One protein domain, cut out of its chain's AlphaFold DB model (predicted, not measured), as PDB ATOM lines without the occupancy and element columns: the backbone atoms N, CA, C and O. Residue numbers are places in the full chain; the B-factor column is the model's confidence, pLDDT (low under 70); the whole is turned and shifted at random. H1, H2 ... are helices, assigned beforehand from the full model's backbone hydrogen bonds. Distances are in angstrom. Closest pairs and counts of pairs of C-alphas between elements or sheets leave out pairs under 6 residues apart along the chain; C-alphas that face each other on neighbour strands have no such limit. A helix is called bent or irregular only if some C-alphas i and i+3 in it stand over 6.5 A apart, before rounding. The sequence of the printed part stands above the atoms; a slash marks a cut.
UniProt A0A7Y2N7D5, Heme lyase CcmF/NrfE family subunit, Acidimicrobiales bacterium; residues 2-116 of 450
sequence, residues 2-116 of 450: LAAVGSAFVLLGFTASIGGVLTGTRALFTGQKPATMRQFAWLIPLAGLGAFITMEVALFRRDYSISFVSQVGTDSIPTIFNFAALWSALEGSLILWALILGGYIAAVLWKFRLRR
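What this domain is: This is residues 2 to 116 of the 450 residues of the protein "Heme lyase CcmF/NrfE family subunit" of Acidimicrobiales bacterium (UniProt A0A7Y2N7D5). A long helical hairpin, H1 and H2, makes the length of a rod, and a third long helix, H5, crosses H2 on another side and stays clear of H1. Two short helices, H3 and H4, gather at the end of the rod where H2 ends and H5 begins, while the tight turn from H1 to H2 lies at the other end. The printed part has 115 residues with five named helices, H1 to H5 in order along the chain, and no named strand. The class is all helix, with 91 of the 115 printed residues in helices. The whole is loose, with a radius of gyration of the C-alphas of 16.9 A, and the C-alphas span 58 by 25 by 18 A.

How they stand to each other: H1, residues 2 to 29, and H2, residues 35 to 60, touch and form a helical hairpin, two helices that follow each other and run opposite ways, at a shallow tilt of 18 degrees. Their closest C-alphas, those of Gly 20 and Met 37, are 4.2 A apart. H2 is the hub, touching three other helices. H3, residues 67 to 72, is close to H2 but not clearly touching, with the C-alphas of Leu 59 and Val 69 the closest at 5.8 A. H4, residues 79 to 87, touches H2 at a steep tilt of 47 degrees, opposite ways; H2 touches H4 with residues 55 to 60 alone, and the closest C-alphas, those of Glu 56 and Phe 83, are 6.8 A apart. H3 and H4 are close but not clearly touching, with the C-alphas of Val 72 and Ala 85 the closest at 6.2 A. H5, residues 90 to 111, touches H2 and runs the opposite way at a tilt of 37 degrees, only just steep. Their closest C-alphas, those of Pro 45 and Gly 102, are 3.8 A apart. H4 and H5 touch only at the corner by their link, about perpendicular at 83 degrees, where the closest C-alphas, those of Trp 87 and Ser 93, are 4.2 A apart. H1 is apart from H3, H4 and H5. The helix packing is mostly crossed, but only just: 1 of 3 pairs that touch, the corner pair left out, is at a shallow tilt. In H1, H3 and H5 every O i to N i+4 pair is within hydrogen-bond range; in H2 it is 18 of 22 and in H4 3 of 5.

Where its parts are: H1 begins at C-alpha 2, (158.651, 109.047, 138.815), and is 40.5 A long from first to last C-alpha. H2 is 38.9 A long and ends at C-alpha 60, (148.288, 103.473, 137.724). It is neither bent nor irregular, but only just: C-alphas 42 and 45 are 6.2 A apart. H3 has 6 residues and H4 has 9. H4 too is neither bent nor irregular, but only just, with C-alphas 83 and 86 at 6.3 A. H5 is 31.5 A long and ends at C-alpha 111, (140.952, 134.407, 152.035).

The domain as a whole: The two C-alphas farthest apart are those of Gly 31, in the link from H1 to H2, and Ser 76, in the link from H3 to H4, at 58.4 A. The links from H1 to H2 and from H4 to H5 are tight, those from H2 to H3 and from H3 to H4 are short, and no link is long. The printed part has no cut. The mean pLDDT of the printed part is 96.2, and no printed residue is under 70.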
ATOM      1  N   LEU A   2     159.686 108.597 137.871       96.44
ATOM      2  CA  LEU A   2     158.651 109.047 138.815       96.44
ATOM      3  C   LEU A   2     159.143 109.169 140.264       96.44
ATOM      4  O   LEU A   2     158.942 110.213 140.870       96.44
ATOM      5  N   ALA A   3     159.898 108.188 140.772       97.00
ATOM      6  CA  ALA A   3     160.493 108.255 142.114       97.00
ATOM      7  C   ALA A   3     161.303 109.545 142.371       97.00
ATOM      8  O   ALA A   3     161.195 110.164 143.428       97.00
ATOM      9  N   ALA A   4     162.099 109.982 141.388       97.56
ATOM     10  CA  ALA A   4     162.912 111.192 141.522       97.56
ATOM     11  C   ALA A   4     162.048 112.462 141.493       97.56
ATOM     12  O   ALA A   4     162.281 113.375 142.278       97.56
ATOM     13  N   VAL A   5     161.030 112.500 140.627       98.31
ATOM     14  CA  VAL A   5     160.074 113.618 140.539       98.31
ATOM     15  C   VAL A   5     159.277 113.753 141.839       98.31
ATOM     16  O   VAL A   5     159.187 114.845 142.394       98.31
ATOM     17  N   GLY A   6     158.764 112.642 142.366       98.06
ATOM     18  CA  GLY A   6     158.015 112.617 143.620       98.06
ATOM     19  C   GLY A   6     158.873 113.058 144.803       98.06
ATOM     20  O   GLY A   6     158.477 113.944 145.560       98.06
ATOM     21  N   SER A   7     160.099 112.529 144.899       98.19
ATOM     22  CA  SER A   7     161.078 112.953 145.910       98.19
ATOM     23  C   SER A   7     161.395 114.448 145.806       98.19
ATOM     24  O   SER A   7     161.497 115.127 146.825       98.19
ATOM     25  N   ALA A   8     161.506 114.995 144.590       98.56
ATOM     26  CA  ALA A   8     161.750 116.421 144.385       98.56
ATOM     27  C   ALA A   8     160.587 117.289 144.892       98.56
ATOM     28  O   ALA A   8     160.834 118.321 145.511       98.56
ATOM     29  N   PHE A   9     159.332 116.869 144.700       98.75
ATOM     30  CA  PHE A   9     158.177 117.567 145.271       98.75
ATOM     31  C   PHE A   9     158.135 117.486 146.801       98.75
ATOM     32  O   PHE A   9     157.855 118.492 147.451       98.75
ATOM     33  N   VAL A  10     158.474 116.336 147.390       98.75
ATOM     34  CA  VAL A  10     158.592 116.196 148.852       98.75
ATOM     35  C   VAL A  10     159.669 117.137 149.405       98.75
ATOM     36  O   VAL A  10     159.407 117.898 150.337       98.75
ATOM     37  N   LEU A  11     160.856 117.158 148.788       98.62
ATOM     38  CA  LEU A  11     161.951 118.049 149.178       98.62
ATOM     39  C   LEU A  11     161.613 119.526 148.950       98.62
ATOM     40  O   LEU A  11     161.998 120.367 149.765       98.62
ATOM     41  N   LEU A  12     160.867 119.858 147.893       98.75
ATOM     42  CA  LEU A  12     160.343 121.206 147.668       98.75
ATOM     43  C   LEU A  12     159.436 121.632 148.825       98.75
ATOM     44  O   LEU A  12     159.630 122.713 149.369       98.75
ATOM     45  N   GLY A  13     158.483 120.790 149.233       98.75
ATOM     46  CA  GLY A  13     157.600 121.081 150.365       98.75
ATOM     47  C   GLY A  13     158.372 121.244 151.674       98.75
ATOM     48  O   GLY A  13     158.173 122.225 152.395       98.75
ATOM     49  N   PHE A  14     159.322 120.344 151.941       98.81
ATOM     50  CA  PHE A  14     160.161 120.392 153.138       98.81
ATOM     51  C   PHE A  14     161.010 121.670 153.191       98.81
ATOM     52  O   PHE A  14     160.908 122.457 154.132       98.81
ATOM     53  N   THR A  15     161.788 121.947 152.146       98.75
ATOM     54  CA  THR A  15     162.663 123.130 152.100       98.75
ATOM     55  C   THR A  15     161.881 124.439 152.033       98.75
ATOM     56  O   THR A  15     162.260 125.406 152.696       98.75
ATOM     57  N   ALA A  16     160.758 124.483 151.306       98.75
ATOM     58  CA  ALA A  16     159.909 125.667 151.251       98.75
ATOM     59  C   ALA A  16     159.257 125.965 152.602       98.75
ATOM     60  O   ALA A  16     159.208 127.124 153.009       98.75
ATOM     61  N   SER A  17     158.794 124.945 153.326       98.69
ATOM     62  CA  SER A  17     158.204 125.144 154.652       98.69
ATOM     63  C   SER A  17     159.222 125.705 155.653       98.69
ATOM     64  O   SER A  17     158.928 126.713 156.297       98.69
ATOM     65  N   ILE A  18     160.456 125.181 155.675       98.75
ATOM     66  CA  ILE A  18     161.564 125.724 156.481       98.75
ATOM     67  C   ILE A  18     161.894 127.160 156.067       98.75
ATOM     68  O   ILE A  18     161.936 128.057 156.912       98.75
ATOM     69  N   GLY A  19     162.093 127.411 154.768       98.56
ATOM     70  CA  GLY A  19     162.383 128.749 154.246       98.56
ATOM     71  C   GLY A  19     161.289 129.757 154.606       98.56
ATOM     72  O   GLY A  19     161.575 130.891 155.003       98.56
ATOM     73  N   GLY A  20     160.029 129.330 154.554       98.38
ATOM     74  CA  GLY A  20     158.878 130.116 154.970       98.38
ATOM     75  C   GLY A  20     158.874 130.418 156.472       98.38
ATOM     76  O   GLY A  20     158.721 131.582 156.844       98.38
ATOM     77  N   VAL A  21     159.115 129.425 157.336       98.56
ATOM     78  CA  VAL A  21     159.234 129.628 158.793       98.56
ATOM     79  C   VAL A  21     160.363 130.608 159.117       98.56
ATOM     80  O   VAL A  21     160.136 131.587 159.831       98.56
ATOM     81  N   LEU A  22     161.562 130.399 158.569       98.25
ATOM     82  CA  LEU A  22     162.735 131.232 158.849       98.25
ATOM     83  C   LEU A  22     162.542 132.677 158.375       98.25
ATOM     84  O   LEU A  22     162.800 133.625 159.115       98.25
ATOM     85  N   THR A  23     162.056 132.866 157.147       97.75
ATOM     86  CA  THR A  23     161.828 134.216 156.603       97.75
ATOM     87  C   THR A  23     160.652 134.919 157.278       97.75
ATOM     88  O   THR A  23     160.718 136.127 157.508       97.75
ATOM     89  N   GLY A  24     159.600 134.181 157.643       97.00
ATOM     90  CA  GLY A  24     158.429 134.701 158.344       97.00
ATOM     91  C   GLY A  24     158.752 135.159 159.760       97.00
ATOM     92  O   GLY A  24     158.491 136.310 160.105       97.00
ATOM     93  N   THR A  25     159.379 134.292 160.556       96.69
ATOM     94  CA  THR A  25     159.809 134.614 161.928       96.69
ATOM     95  C   THR A  25     160.784 135.788 161.945       96.69
ATOM     96  O   THR A  25     160.552 136.755 162.670       96.69
ATOM     97  N   ARG A  26     161.818 135.778 161.089       96.56
ATOM     98  CA  ARG A  26     162.770 136.893 160.969       96.56
ATOM     99  C   ARG A  26     162.070 138.207 160.633       96.56
ATOM    100  O   ARG A  26     162.360 139.223 161.263       96.56
ATOM    101  N   ALA A  27     161.153 138.209 159.665       94.81
ATOM    102  CA  ALA A  27     160.421 139.417 159.301       94.81
ATOM    103  C   ALA A  27     159.563 139.925 160.470       94.81
ATOM    104  O   ALA A  27     159.581 141.116 160.767       94.81
ATOM    105  N   LEU A  28     158.887 139.026 161.190       94.31
ATOM    106  CA  LEU A  28     158.035 139.382 162.327       94.31
ATOM    107  C   LEU A  28     158.825 139.939 163.514       94.31
ATOM    108  O   LEU A  28     158.397 140.929 164.101       94.31
ATOM    109  N   PHE A  29     159.990 139.369 163.830       94.31
ATOM    110  CA  PHE A  29     160.857 139.890 164.893       94.31
ATOM    111  C   PHE A  29     161.547 141.208 164.524       94.31
ATOM    112  O   PHE A  29     161.817 142.018 165.404       94.31
ATOM    113  N   THR A  30     161.807 141.457 163.237       93.81
ATOM    114  CA  THR A  30     162.440 142.703 162.761       93.81
ATOM    115  C   THR A  30     161.438 143.787 162.345       93.81
ATOM    116  O   THR A  30     161.846 144.853 161.890       93.81
ATOM    117  N   GLY A  31     160.128 143.535 162.468       88.75
ATOM    118  CA  GLY A  31     159.073 144.468 162.049       88.75
ATOM    119  C   GLY A  31     158.955 144.656 160.529       88.75
ATOM    120  O   GLY A  31     158.307 145.594 160.066       88.75
ATOM    121  N   GLN A  32     159.574 143.778 159.736       91.00
ATOM    122  CA  GLN A  32     159.527 143.803 158.276       91.00
ATOM    123  C   GLN A  32     158.286 143.082 157.731       91.00
ATOM    124  O   GLN A  32     157.657 142.251 158.388       91.00
ATOM    125  N   LYS A  33     157.928 143.372 156.474       89.56
ATOM    126  CA  LYS A  33     156.815 142.695 155.793       89.56
ATOM    127  C   LYS A  33     157.221 141.258 155.421       89.56
ATOM    128  O   LYS A  33     158.206 141.096 154.700       89.56
ATOM    129  N   PRO A  34     156.446 140.217 155.784       91.25
ATOM    130  CA  PRO A  34     156.804 138.820 155.524       91.25
ATOM    131  C   PRO A  34     156.446 138.385 154.086       91.25
ATOM    132  O   PRO A  34     155.750 137.394 153.866       91.25
ATOM    133  N   ALA A  35     156.881 139.145 153.074       91.56
ATOM    134  CA  ALA A  35     156.554 138.874 151.670       91.56
ATOM    135  C   ALA A  35     157.160 137.548 151.178       91.56
ATOM    136  O   ALA A  35     156.460 136.746 150.560       91.56
ATOM    137  N   THR A  36     158.424 137.288 151.522       94.69
ATOM    138  CA  THR A  36     159.153 136.065 151.153       94.69
ATOM    139  C   THR A  36     158.522 134.810 151.759       94.69
ATOM    140  O   THR A  36     158.337 133.820 151.057       94.69
ATOM    141  N   MET A  37     158.074 134.869 153.019       96.81
ATOM    142  CA  MET A  37     157.332 133.770 153.655       96.81
ATOM    143  C   MET A  37     156.115 133.357 152.826       96.81
ATOM    144  O   MET A  37     155.848 132.171 152.662       96.81
ATOM    145  N   ARG A  38     155.369 134.324 152.277       94.44
ATOM    146  CA  ARG A  38     154.171 134.032 151.474       94.44
ATOM    147  C   ARG A  38     154.507 133.383 150.135       94.44
ATOM    148  O   ARG A  38     153.697 132.601 149.650       94.44
ATOM    149  N   GLN A  39     155.658 133.701 149.540       95.56
ATOM    150  CA  GLN A  39     156.129 133.031 148.324       95.56
ATOM    151  C   GLN A  39     156.406 131.555 148.613       95.56
ATOM    152  O   GLN A  39     155.868 130.694 147.925       95.56
ATOM    153  N   PHE A  40     157.135 131.267 149.694       98.19
ATOM    154  CA  PHE A  40     157.357 129.898 150.162       98.19
ATOM    155  C   PHE A  40     156.054 129.169 150.506       98.19
ATOM    156  O   PHE A  40     155.877 128.013 150.135       98.19
ATOM    157  N   ALA A  41     155.104 129.851 151.147       97.88
ATOM    158  CA  ALA A  41     153.830 129.250 151.526       97.88
ATOM    159  C   ALA A  41     152.984 128.795 150.321       97.88
ATOM    160  O   ALA A  41     152.259 127.811 150.432       97.88
ATOM    161  N   TRP A  42     153.104 129.452 149.160       97.81
ATOM    162  CA  TRP A  42     152.453 129.006 147.920       97.81
ATOM    163  C   TRP A  42     153.113 127.780 147.276       97.81
ATOM    164  O   TRP A  42     152.471 127.109 146.473       97.81
ATOM    165  N   LEU A  43     154.353 127.445 147.643       98.56
ATOM    166  CA  LEU A  43     155.015 126.227 147.164       98.56
ATOM    167  C   LEU A  43     154.504 124.971 147.880       98.56
ATOM    168  O   LEU A  43     154.610 123.884 147.328       98.56
ATOM    169  N   ILE A  44     153.905 125.108 149.066       98.69
ATOM    170  CA  ILE A  44     153.362 123.985 149.843       98.69
ATOM    171  C   ILE A  44     152.224 123.244 149.119       98.69
ATOM    172  O   ILE A  44     152.346 122.032 148.940       98.69
ATOM    173  N   PRO A  45     151.139 123.905 148.652       98.62
ATOM    174  CA  PRO A  45     150.109 123.221 147.866       98.62
ATOM    175  C   PRO A  45     150.658 122.627 146.564       98.62
ATOM    176  O   PRO A  45     150.237 121.541 146.178       98.62
ATOM    177  N   LEU A  46     151.617 123.295 145.909       98.56
ATOM    178  CA  LEU A  46     152.257 122.776 144.697       98.56
ATOM    179  C   LEU A  46     153.048 121.492 144.982       98.56
ATOM    180  O   LEU A  46     152.933 120.526 144.236       98.56
ATOM    181  N   ALA A  47     153.821 121.474 146.068       98.69
ATOM    182  CA  ALA A  47     154.574 120.312 146.518       98.69
ATOM    183  C   ALA A  47     153.655 119.134 146.867       98.69
ATOM    184  O   ALA A  47     153.870 118.026 146.379       98.69
ATOM    185  N   GLY A  48     152.601 119.376 147.654       98.56
ATOM    186  CA  GLY A  48     151.631 118.342 148.023       98.56
ATOM    187  C   GLY A  48     150.902 117.765 146.807       98.56
ATOM    188  O   GLY A  48     150.827 116.548 146.653       98.56
ATOM    189  N   LEU A  49     150.432 118.627 145.898       98.75
ATOM    190  CA  LEU A  49     149.751 118.208 144.668       98.75
ATOM    191  C   LEU A  49     150.686 117.464 143.711       98.75
ATOM    192  O   LEU A  49     150.299 116.442 143.152       98.75
ATOM    193  N   GLY A  50     151.918 117.944 143.542       98.69
ATOM    194  CA  GLY A  50     152.918 117.290 142.702       98.69
ATOM    195  C   GLY A  50     153.298 115.903 143.219       98.69
ATOM    196  O   GLY A  50     153.354 114.955 142.434       98.69
ATOM    197  N   ALA A  51     153.490 115.753 144.535       98.69
ATOM    198  CA  ALA A  51     153.738 114.455 145.162       98.69
ATOM    199  C   ALA A  51     152.539 113.507 144.990       98.69
ATOM    200  O   ALA A  51     152.726 112.370 144.563       98.69
ATOM    201  N   PHE A  52     151.315 113.991 145.236       98.69
ATOM    202  CA  PHE A  52     150.082 113.219 145.057       98.69
ATOM    203  C   PHE A  52     149.925 112.712 143.619       98.69
ATOM    204  O   PHE A  52     149.853 111.507 143.398       98.69
ATOM    205  N   ILE A  53     149.972 113.611 142.629       98.75
ATOM    206  CA  ILE A  53     149.838 113.242 141.211       98.75
ATOM    207  C   ILE A  53     150.944 112.267 140.797       98.75
ATOM    208  O   ILE A  53     150.682 111.318 140.063       98.75
ATOM    209  N   THR A  54     152.179 112.474 141.262       98.69
ATOM    210  CA  THR A  54     153.287 111.575 140.913       98.69
ATOM    211  C   THR A  54     153.067 110.166 141.463       98.69
ATOM    212  O   THR A  54     153.342 109.202 140.749       98.69
ATOM    213  N   MET A  55     152.566 110.039 142.696       98.56
ATOM    214  CA  MET A  55     152.269 108.735 143.292       98.56
ATOM    215  C   MET A  55     151.092 108.048 142.598       98.56
ATOM    216  O   MET A  55     151.202 106.878 142.249       98.56
ATOM    217  N   GLU A  56     150.013 108.776 142.303       98.19
ATOM    218  CA  GLU A  56     148.887 108.238 141.531       98.19
ATOM    219  C   GLU A  56     149.348 107.715 140.168       98.19
ATOM    220  O   GLU A  56     149.085 106.571 139.802       98.19
ATOM    221  N   VAL A  57     150.133 108.504 139.429       98.44
ATOM    222  CA  VAL A  57     150.697 108.063 138.145       98.44
ATOM    223  C   VAL A  57     151.555 106.806 138.313       98.44
ATOM    224  O   VAL A  57     151.521 105.944 137.438       98.44
ATOM    225  N   ALA A  58     152.306 106.674 139.408       98.00
ATOM    226  CA  ALA A  58     153.098 105.478 139.680       98.00
ATOM    227  C   ALA A  58     152.229 104.246 139.986       98.00
ATOM    228  O   ALA A  58     152.495 103.179 139.432       98.00
ATOM    229  N   LEU A  59     151.164 104.400 140.783       97.38
ATOM    230  CA  LEU A  59     150.191 103.341 141.075       97.38
ATOM    231  C   LEU A  59     149.494 102.862 139.797       97.38
ATOM    232  O   LEU A  59     149.486 101.667 139.507       97.38
ATOM    233  N   PHE A  60     148.971 103.787 138.985       97.19
ATOM    234  CA  PHE A  60     148.288 103.473 137.724       97.19
ATOM    235  C   PHE A  60     149.207 102.875 136.654       97.19
ATOM    236  O   PHE A  60     148.745 102.106 135.816       97.19
ATOM    237  N   ARG A  61     150.501 103.216 136.664       96.25
ATOM    238  CA  ARG A  61     151.497 102.637 135.747       96.25
ATOM    239  C   ARG A  61     152.155 101.370 136.272       96.25
ATOM    240  O   ARG A  61     152.997 100.832 135.560       96.25
ATOM    241  N   ARG A  62     151.806 100.923 137.484       94.88
ATOM    242  CA  ARG A  62     152.396  99.730 138.105       94.88
ATOM    243  C   ARG A  62     153.920  99.839 138.192       94.88
ATOM    244  O   ARG A  62     154.655  98.903 137.899       94.88
ATOM    245  N   ASP A  63     154.413 101.026 138.560       96.12
ATOM    246  CA  ASP A  63     155.850 101.263 138.727       96.12
ATOM    247  C   ASP A  63     156.341 100.634 140.043       96.12
ATOM    248  O   ASP A  63     156.627 101.325 141.022       96.12
ATOM    249  N   TYR A  64     156.442  99.301 140.060       96.75
ATOM    250  CA  TYR A  64     156.889  98.501 141.204       96.75
ATOM    251  C   TYR A  64     158.360  98.738 141.589       96.75
ATOM    252  O   TYR A  64     158.824  98.218 142.599       96.75
ATOM    253  N   SER A  65     159.098  99.564 140.834       95.88
ATOM    254  CA  SER A  65     160.417 100.045 141.262       95.88
ATOM    255  C   SER A  65     160.339 101.022 142.444       95.88
ATOM    256  O   SER A  65     161.361 101.334 143.062       95.88
ATOM    257  N   ILE A  66     159.138 101.519 142.764       97.56
ATOM    258  CA  ILE A  66     158.848 102.351 143.931       97.56
ATOM    259  C   ILE A  66     158.338 101.463 145.067       97.56
ATOM    260  O   ILE A  66     157.343 100.760 144.906       97.56
ATOM    261  N   SER A  67     158.983 101.546 146.235       94.38
ATOM    262  CA  SER A  67     158.698 100.704 147.404       94.38
ATOM    263  C   SER A  67     157.221 100.726 147.782       94.38
ATOM    264  O   SER A  67     156.614  99.671 147.921       94.38
ATOM    265  N   PHE A  68     156.616 101.912 147.868       95.81
ATOM    266  CA  PHE A  68     155.197 102.040 148.192       95.81
ATOM    267  C   PHE A  68     154.304 101.301 147.179       95.81
ATOM    268  O   PHE A  68     153.456 100.503 147.565       95.81
ATOM    269  N   VAL A  69     154.544 101.483 145.874       97.19
ATOM    270  CA  VAL A  69     153.774 100.813 144.810       97.19
ATOM    271  C   VAL A  69     153.961  99.294 144.858       97.19
ATOM    272  O   VAL A  69     153.002  98.566 144.643       97.19
ATOM    273  N   SER A  70     155.158  98.803 145.193       95.75
ATOM    274  CA  SER A  70     155.407  97.361 145.361       95.75
ATOM    275  C   SER A  70     154.648  96.729 146.531       95.75
ATOM    276  O   SER A  70     154.408  95.526 146.516       95.75
ATOM    277  N   GLN A  71     154.264  97.530 147.529       94.00
ATOM    278  CA  GLN A  71     153.579  97.062 148.733       94.00
ATOM    279  C   GLN A  71     152.057  97.123 148.616       94.00
ATOM    280  O   GLN A  71     151.392  96.273 149.192       94.00
ATOM    281  N   VAL A  72     151.506  98.113 147.901       94.94
ATOM    282  CA  VAL A  72     150.043  98.319 147.820       94.94
ATOM    283  C   VAL A  72     149.466  98.235 146.408       94.94
ATOM    284  O   VAL A  72     148.254  98.322 146.234       94.94
ATOM    285  N   GLY A  73     150.299  98.114 145.377       94.00
ATOM    286  CA  GLY A  73     149.856  97.958 143.993       94.00
ATOM    287  C   GLY A  73     149.601  96.496 143.638       94.00
ATOM    288  O   GLY A  73     150.244  95.607 144.186       94.00
ATOM    289  N   THR A  74     148.676  96.261 142.710       94.19
ATOM    290  CA  THR A  74     148.474  94.968 142.038       94.19
ATOM    291  C   THR A  74     147.744  95.181 140.714       94.19
ATOM    292  O   THR A  74     146.994  96.153 140.569       94.19
ATOM    293  N   ASP A  75     147.925  94.284 139.751       91.56
ATOM    294  CA  ASP A  75     147.236  94.331 138.459       91.56
ATOM    295  C   ASP A  75     145.751  93.941 138.536       91.56
ATOM    296  O   ASP A  75     144.972  94.328 137.661       91.56
ATOM    297  N   SER A  76     145.325  93.254 139.599       89.50
ATOM    298  CA  SER A  76     143.992  92.644 139.703       89.50
ATOM    299  C   SER A  76     142.950  93.435 140.508       89.50
ATOM    300  O   SER A  76     141.932  92.862 140.893       89.50
ATOM    301  N   ILE A  77     143.152  94.738 140.758       91.12
ATOM    302  CA  ILE A  77     142.186  95.571 141.507       91.12
ATOM    303  C   ILE A  77     141.433  96.580 140.628       91.12
ATOM    304  O   ILE A  77     142.031  97.208 139.748       91.12
ATOM    305  N   PRO A  78     140.130  96.819 140.890       92.69
ATOM    306  CA  PRO A  78     139.376  97.868 140.216       92.69
ATOM    307  C   PRO A  78     139.994  99.265 140.389       92.69
ATOM    308  O   PRO A  78     140.543  99.610 141.437       92.69
ATOM    309  N   THR A  79     139.812 100.119 139.378       92.94
ATOM    310  CA  THR A  79     140.378 101.479 139.281       92.94
ATOM    311  C   THR A  79     140.148 102.339 140.527       92.94
ATOM    312  O   THR A  79     141.038 103.084 140.934       92.94
ATOM    313  N   ILE A  80     138.968 102.247 141.145       94.31
ATOM    314  CA  ILE A  80     138.636 103.046 142.331       94.31
ATOM    315  C   ILE A  80     139.457 102.641 143.559       94.31
ATOM    316  O   ILE A  80     139.916 103.510 144.294       94.31
ATOM    317  N   PHE A  81     139.691 101.343 143.753       94.06
ATOM    318  CA  PHE A  81     140.515 100.838 144.849       94.06
ATOM    319  C   PHE A  81     141.996 101.065 144.572       94.06
ATOM    320  O   PHE A  81     142.751 101.315 145.500       94.06
ATOM    321  N   ASN A  82     142.398 101.097 143.297       95.06
ATOM    322  CA  ASN A  82     143.736 101.537 142.924       95.06
ATOM    323  C   ASN A  82     143.994 103.010 143.275       95.06
ATOM    324  O   ASN A  82     145.041 103.331 143.820       95.06
ATOM    325  N   PHE A  83     143.034 103.895 142.993       96.19
ATOM    326  CA  PHE A  83     143.104 105.295 143.424       96.19
ATOM    327  C   PHE A  83     143.130 105.386 144.960       96.19
ATOM    328  O   PHE A  83     143.965 106.067 145.547       96.19
ATOM    329  N   ALA A  84     142.275 104.613 145.638       95.69
ATOM    330  CA  ALA A  84     142.245 104.575 147.097       95.69
ATOM    331  C   ALA A  84     143.478 103.924 147.746       95.69
ATOM    332  O   ALA A  84     143.744 104.164 148.928       95.69
ATOM    333  N   ALA A  85     144.268 103.159 146.988       94.88
ATOM    334  CA  ALA A  85     145.484 102.523 147.481       94.88
ATOM    335  C   ALA A  85     146.480 103.557 148.025       94.88
ATOM    336  O   ALA A  85     147.200 103.252 148.978       94.88
ATOM    337  N   LEU A  86     146.465 104.800 147.521       95.88
ATOM    338  CA  LEU A  86     147.312 105.875 148.033       95.88
ATOM    339  C   LEU A  86     147.124 106.098 149.540       95.88
ATOM    340  O   LEU A  86     148.105 106.272 150.248       95.88
ATOM    341  N   TRP A  87     145.905 106.055 150.080       94.25
ATOM    342  CA  TRP A  87     145.677 106.235 151.525       94.25
ATOM    343  C   TRP A  87     145.448 104.930 152.291       94.25
ATOM    344  O   TRP A  87     145.112 104.970 153.480       94.25
ATOM    345  N   SER A  88     145.666 103.783 151.644       91.00
ATOM    346  CA  SER A  88     145.567 102.463 152.278       91.00
ATOM    347  C   SER A  88     146.730 102.165 153.234       91.00
ATOM    348  O   SER A  88     146.548 101.443 154.210       91.00
ATOM    349  N   ALA A  89     147.893 102.785 153.014       89.56
ATOM    350  CA  ALA A  89     149.110 102.591 153.802       89.56
ATOM    351  C   ALA A  89     149.719 103.921 154.280       89.56
ATOM    352  O   ALA A  89     149.260 105.012 153.921       89.56
ATOM    353  N   LEU A  90     150.735 103.823 155.141       89.69
ATOM    354  CA  LEU A  90     151.316 104.946 155.875       89.69
ATOM    355  C   LEU A  90     151.794 106.085 154.964       89.69
ATOM    356  O   LEU A  90     151.299 107.207 155.078       89.69
ATOM    357  N   GLU A  91     152.744 105.820 154.073       93.06
ATOM    358  CA  GLU A  91     153.484 106.850 153.341       93.06
ATOM    359  C   GLU A  91     152.572 107.636 152.398       93.06
ATOM    360  O   GLU A  91     152.614 108.868 152.356       93.06
ATOM    361  N   GLY A  92     151.689 106.949 151.676       94.69
ATOM    362  CA  GLY A  92     150.728 107.613 150.807       94.69
ATOM    363  C   GLY A  92     149.654 108.381 151.589       94.69
ATOM    364  O   GLY A  92     149.298 109.497 151.206       94.69
ATOM    365  N   SER A  93     149.229 107.897 152.761       94.88
ATOM    366  CA  SER A  93     148.329 108.666 153.628       94.88
ATOM    367  C   SER A  93     148.975 109.958 154.167       94.88
ATOM    368  O   SER A  93     148.295 110.975 154.321       94.88
ATOM    369  N   LEU A  94     150.305 109.984 154.345       96.12
ATOM    370  CA  LEU A  94     151.060 111.204 154.655       96.12
ATOM    371  C   LEU A  94     151.159 112.157 153.448       96.12
ATOM    372  O   LEU A  94     151.124 113.374 153.645       96.12
ATOM    373  N   ILE A  95     151.211 111.647 152.207       98.25
ATOM    374  CA  ILE A  95     151.070 112.485 151.001       98.25
ATOM    375  C   ILE A  95     149.691 113.160 150.992       98.25
ATOM    376  O   ILE A  95     149.608 114.371 150.770       98.25
ATOM    377  N   LEU A  96     148.618 112.414 151.281       97.75
ATOM    378  CA  LEU A  96     147.262 112.966 151.381       97.75
ATOM    379  C   LEU A  96     147.170 114.037 152.482       97.75
ATOM    380  O   LEU A  96     146.603 115.109 152.262       97.75
ATOM    381  N   TRP A  97     147.788 113.785 153.638       97.50
ATOM    382  CA  TRP A  97     147.890 114.749 154.734       97.50
ATOM    383  C   TRP A  97     148.561 116.056 154.274       97.50
ATOM    384  O   TRP A  97     148.015 117.147 154.464       97.50
ATOM    385  N   ALA A  98     149.716 115.957 153.604       98.50
ATOM    386  CA  ALA A  98     150.472 117.103 153.097       98.50
ATOM    387  C   ALA A  98     149.715 117.881 152.005       98.50
ATOM    388  O   ALA A  98     149.719 119.116 152.013       98.50
ATOM    389  N   LEU A  99     149.024 117.178 151.099       98.75
ATOM    390  CA  LEU A  99     148.151 117.777 150.087       98.75
ATOM    391  C   LEU A  99     147.042 118.610 150.737       98.75
ATOM    392  O   LEU A  99     146.852 119.776 150.384       98.75
ATOM    393  N   ILE A 100     146.334 118.033 151.708       98.81
ATOM    394  CA  ILE A 100     145.225 118.705 152.386       98.81
ATOM    395  C   ILE A 100     145.732 119.906 153.192       98.81
ATOM    396  O   ILE A 100     145.119 120.977 153.127       98.81
ATOM    397  N   LEU A 101     146.874 119.793 153.884       98.81
ATOM    398  CA  LEU A 101     147.454 120.935 154.598       98.81
ATOM    399  C   LEU A 101     147.823 122.057 153.621       98.81
ATOM    400  O   LEU A 101     147.515 123.222 153.882       98.81
ATOM    401  N   GLY A 102     148.429 121.719 152.478       98.75
ATOM    402  CA  GLY A 102     148.716 122.673 151.410       98.75
ATOM    403  C   GLY A 102     147.455 123.376 150.904       98.75
ATOM    404  O   GLY A 102     147.459 124.599 150.743       98.75
ATOM    405  N   GLY A 103     146.355 122.637 150.734       98.75
ATOM    406  CA  GLY A 103     145.041 123.185 150.392       98.75
ATOM    407  C   GLY A 103     144.511 124.177 151.433       98.75
ATOM    408  O   GLY A 103     144.100 125.285 151.078       98.75
ATOM    409  N   TYR A 104     144.585 123.842 152.725       98.75
ATOM    410  CA  TYR A 104     144.200 124.757 153.805       98.75
ATOM    411  C   TYR A 104     145.089 126.006 153.861       98.75
ATOM    412  O   TYR A 104     144.576 127.116 154.021       98.75
ATOM    413  N   ILE A 105     146.404 125.867 153.665       98.69
ATOM    414  CA  ILE A 105     147.336 127.002 153.581       98.69
ATOM    415  C   ILE A 105     146.968 127.908 152.403       98.69
ATOM    416  O   ILE A 105     146.842 129.121 152.586       98.69
ATOM    417  N   ALA A 106     146.725 127.344 151.217       98.62
ATOM    418  CA  ALA A 106     146.273 128.090 150.044       98.62
ATOM    419  C   ALA A 106     144.969 128.852 150.323       98.62
ATOM    420  O   ALA A 106     144.862 130.046 150.023       98.62
ATOM    421  N   ALA A 107     143.998 128.194 150.962       98.25
ATOM    422  CA  ALA A 107     142.716 128.791 151.313       98.25
ATOM    423  C   ALA A 107     142.871 129.950 152.318       98.25
ATOM    424  O   ALA A 107     142.264 131.008 152.134       98.25
ATOM    425  N   VAL A 108     143.731 129.810 153.334       97.44
ATOM    426  CA  VAL A 108     144.066 130.886 154.287       97.44
ATOM    427  C   VAL A 108     144.767 132.052 153.576       97.44
ATOM    428  O   VAL A 108     144.371 133.209 153.750       97.44
ATOM    429  N   LEU A 109     145.771 131.776 152.736       96.75
ATOM    430  CA  LEU A 109     146.507 132.798 151.982       96.75
ATOM    431  C   LEU A 109     145.591 133.602 151.058       96.75
ATOM    432  O   LEU A 109     145.736 134.830 150.977       96.75
ATOM    433  N   TRP A 110     144.669 132.916 150.380       97.19
ATOM    434  CA  TRP A 110     143.695 133.508 149.471       97.19
ATOM    435  C   TRP A 110     142.649 134.334 150.224       97.19
ATOM    436  O   TRP A 110     142.493 135.525 149.939       97.19
ATOM    437  N   LYS A 111     141.999 133.749 151.239       95.25
ATOM    438  CA  LYS A 111     140.952 134.407 152.035       95.25
ATOM    439  C   LYS A 111     141.456 135.692 152.689       95.25
ATOM    440  O   LYS A 111     140.775 136.715 152.661       95.25
ATOM    441  N   PHE A 112     142.674 135.673 153.230       93.62
ATOM    442  CA  PHE A 112     143.259 136.816 153.935       93.62
ATOM    443  C   PHE A 112     144.284 137.604 153.101       93.62
ATOM    444  O   PHE A 112     145.124 138.321 153.653       93.62
ATOM    445  N   ARG A 113     144.216 137.540 151.763       93.88
ATOM    446  CA  ARG A 113     145.143 138.254 150.856       93.88
ATOM    447  C   ARG A 113     145.184 139.771 151.064       93.88
ATOM    448  O   ARG A 113     146.246 140.375 150.925       93.88
ATOM    449  N   LEU A 114     144.057 140.373 151.450       92.50
ATOM    450  CA  LEU A 114     143.954 141.812 151.725       92.50
ATOM    451  C   LEU A 114     144.497 142.197 153.112       92.50
ATOM    452  O   LEU A 114     144.923 143.328 153.309       92.50
ATOM    453  N   ARG A 115     144.555 141.250 154.058       90.38
ATOM    454  CA  ARG A 115     145.091 141.442 155.421       90.38
ATOM    455  C   ARG A 115     146.519 140.911 155.563       90.38
ATOM    456  O   ARG A 115     146.958 140.553 156.649       90.38
ATOM    457  N   ARG A 116     147.272 140.866 154.457       86.69
ATOM    458  CA  ARG A 116     148.601 140.233 154.377       86.69
ATOM    459  C   ARG A 116     149.676 140.803 155.302       86.69
ATOM    460  O   ARG A 116     150.680 140.134 155.501       86.69
TER     461      ARG A 116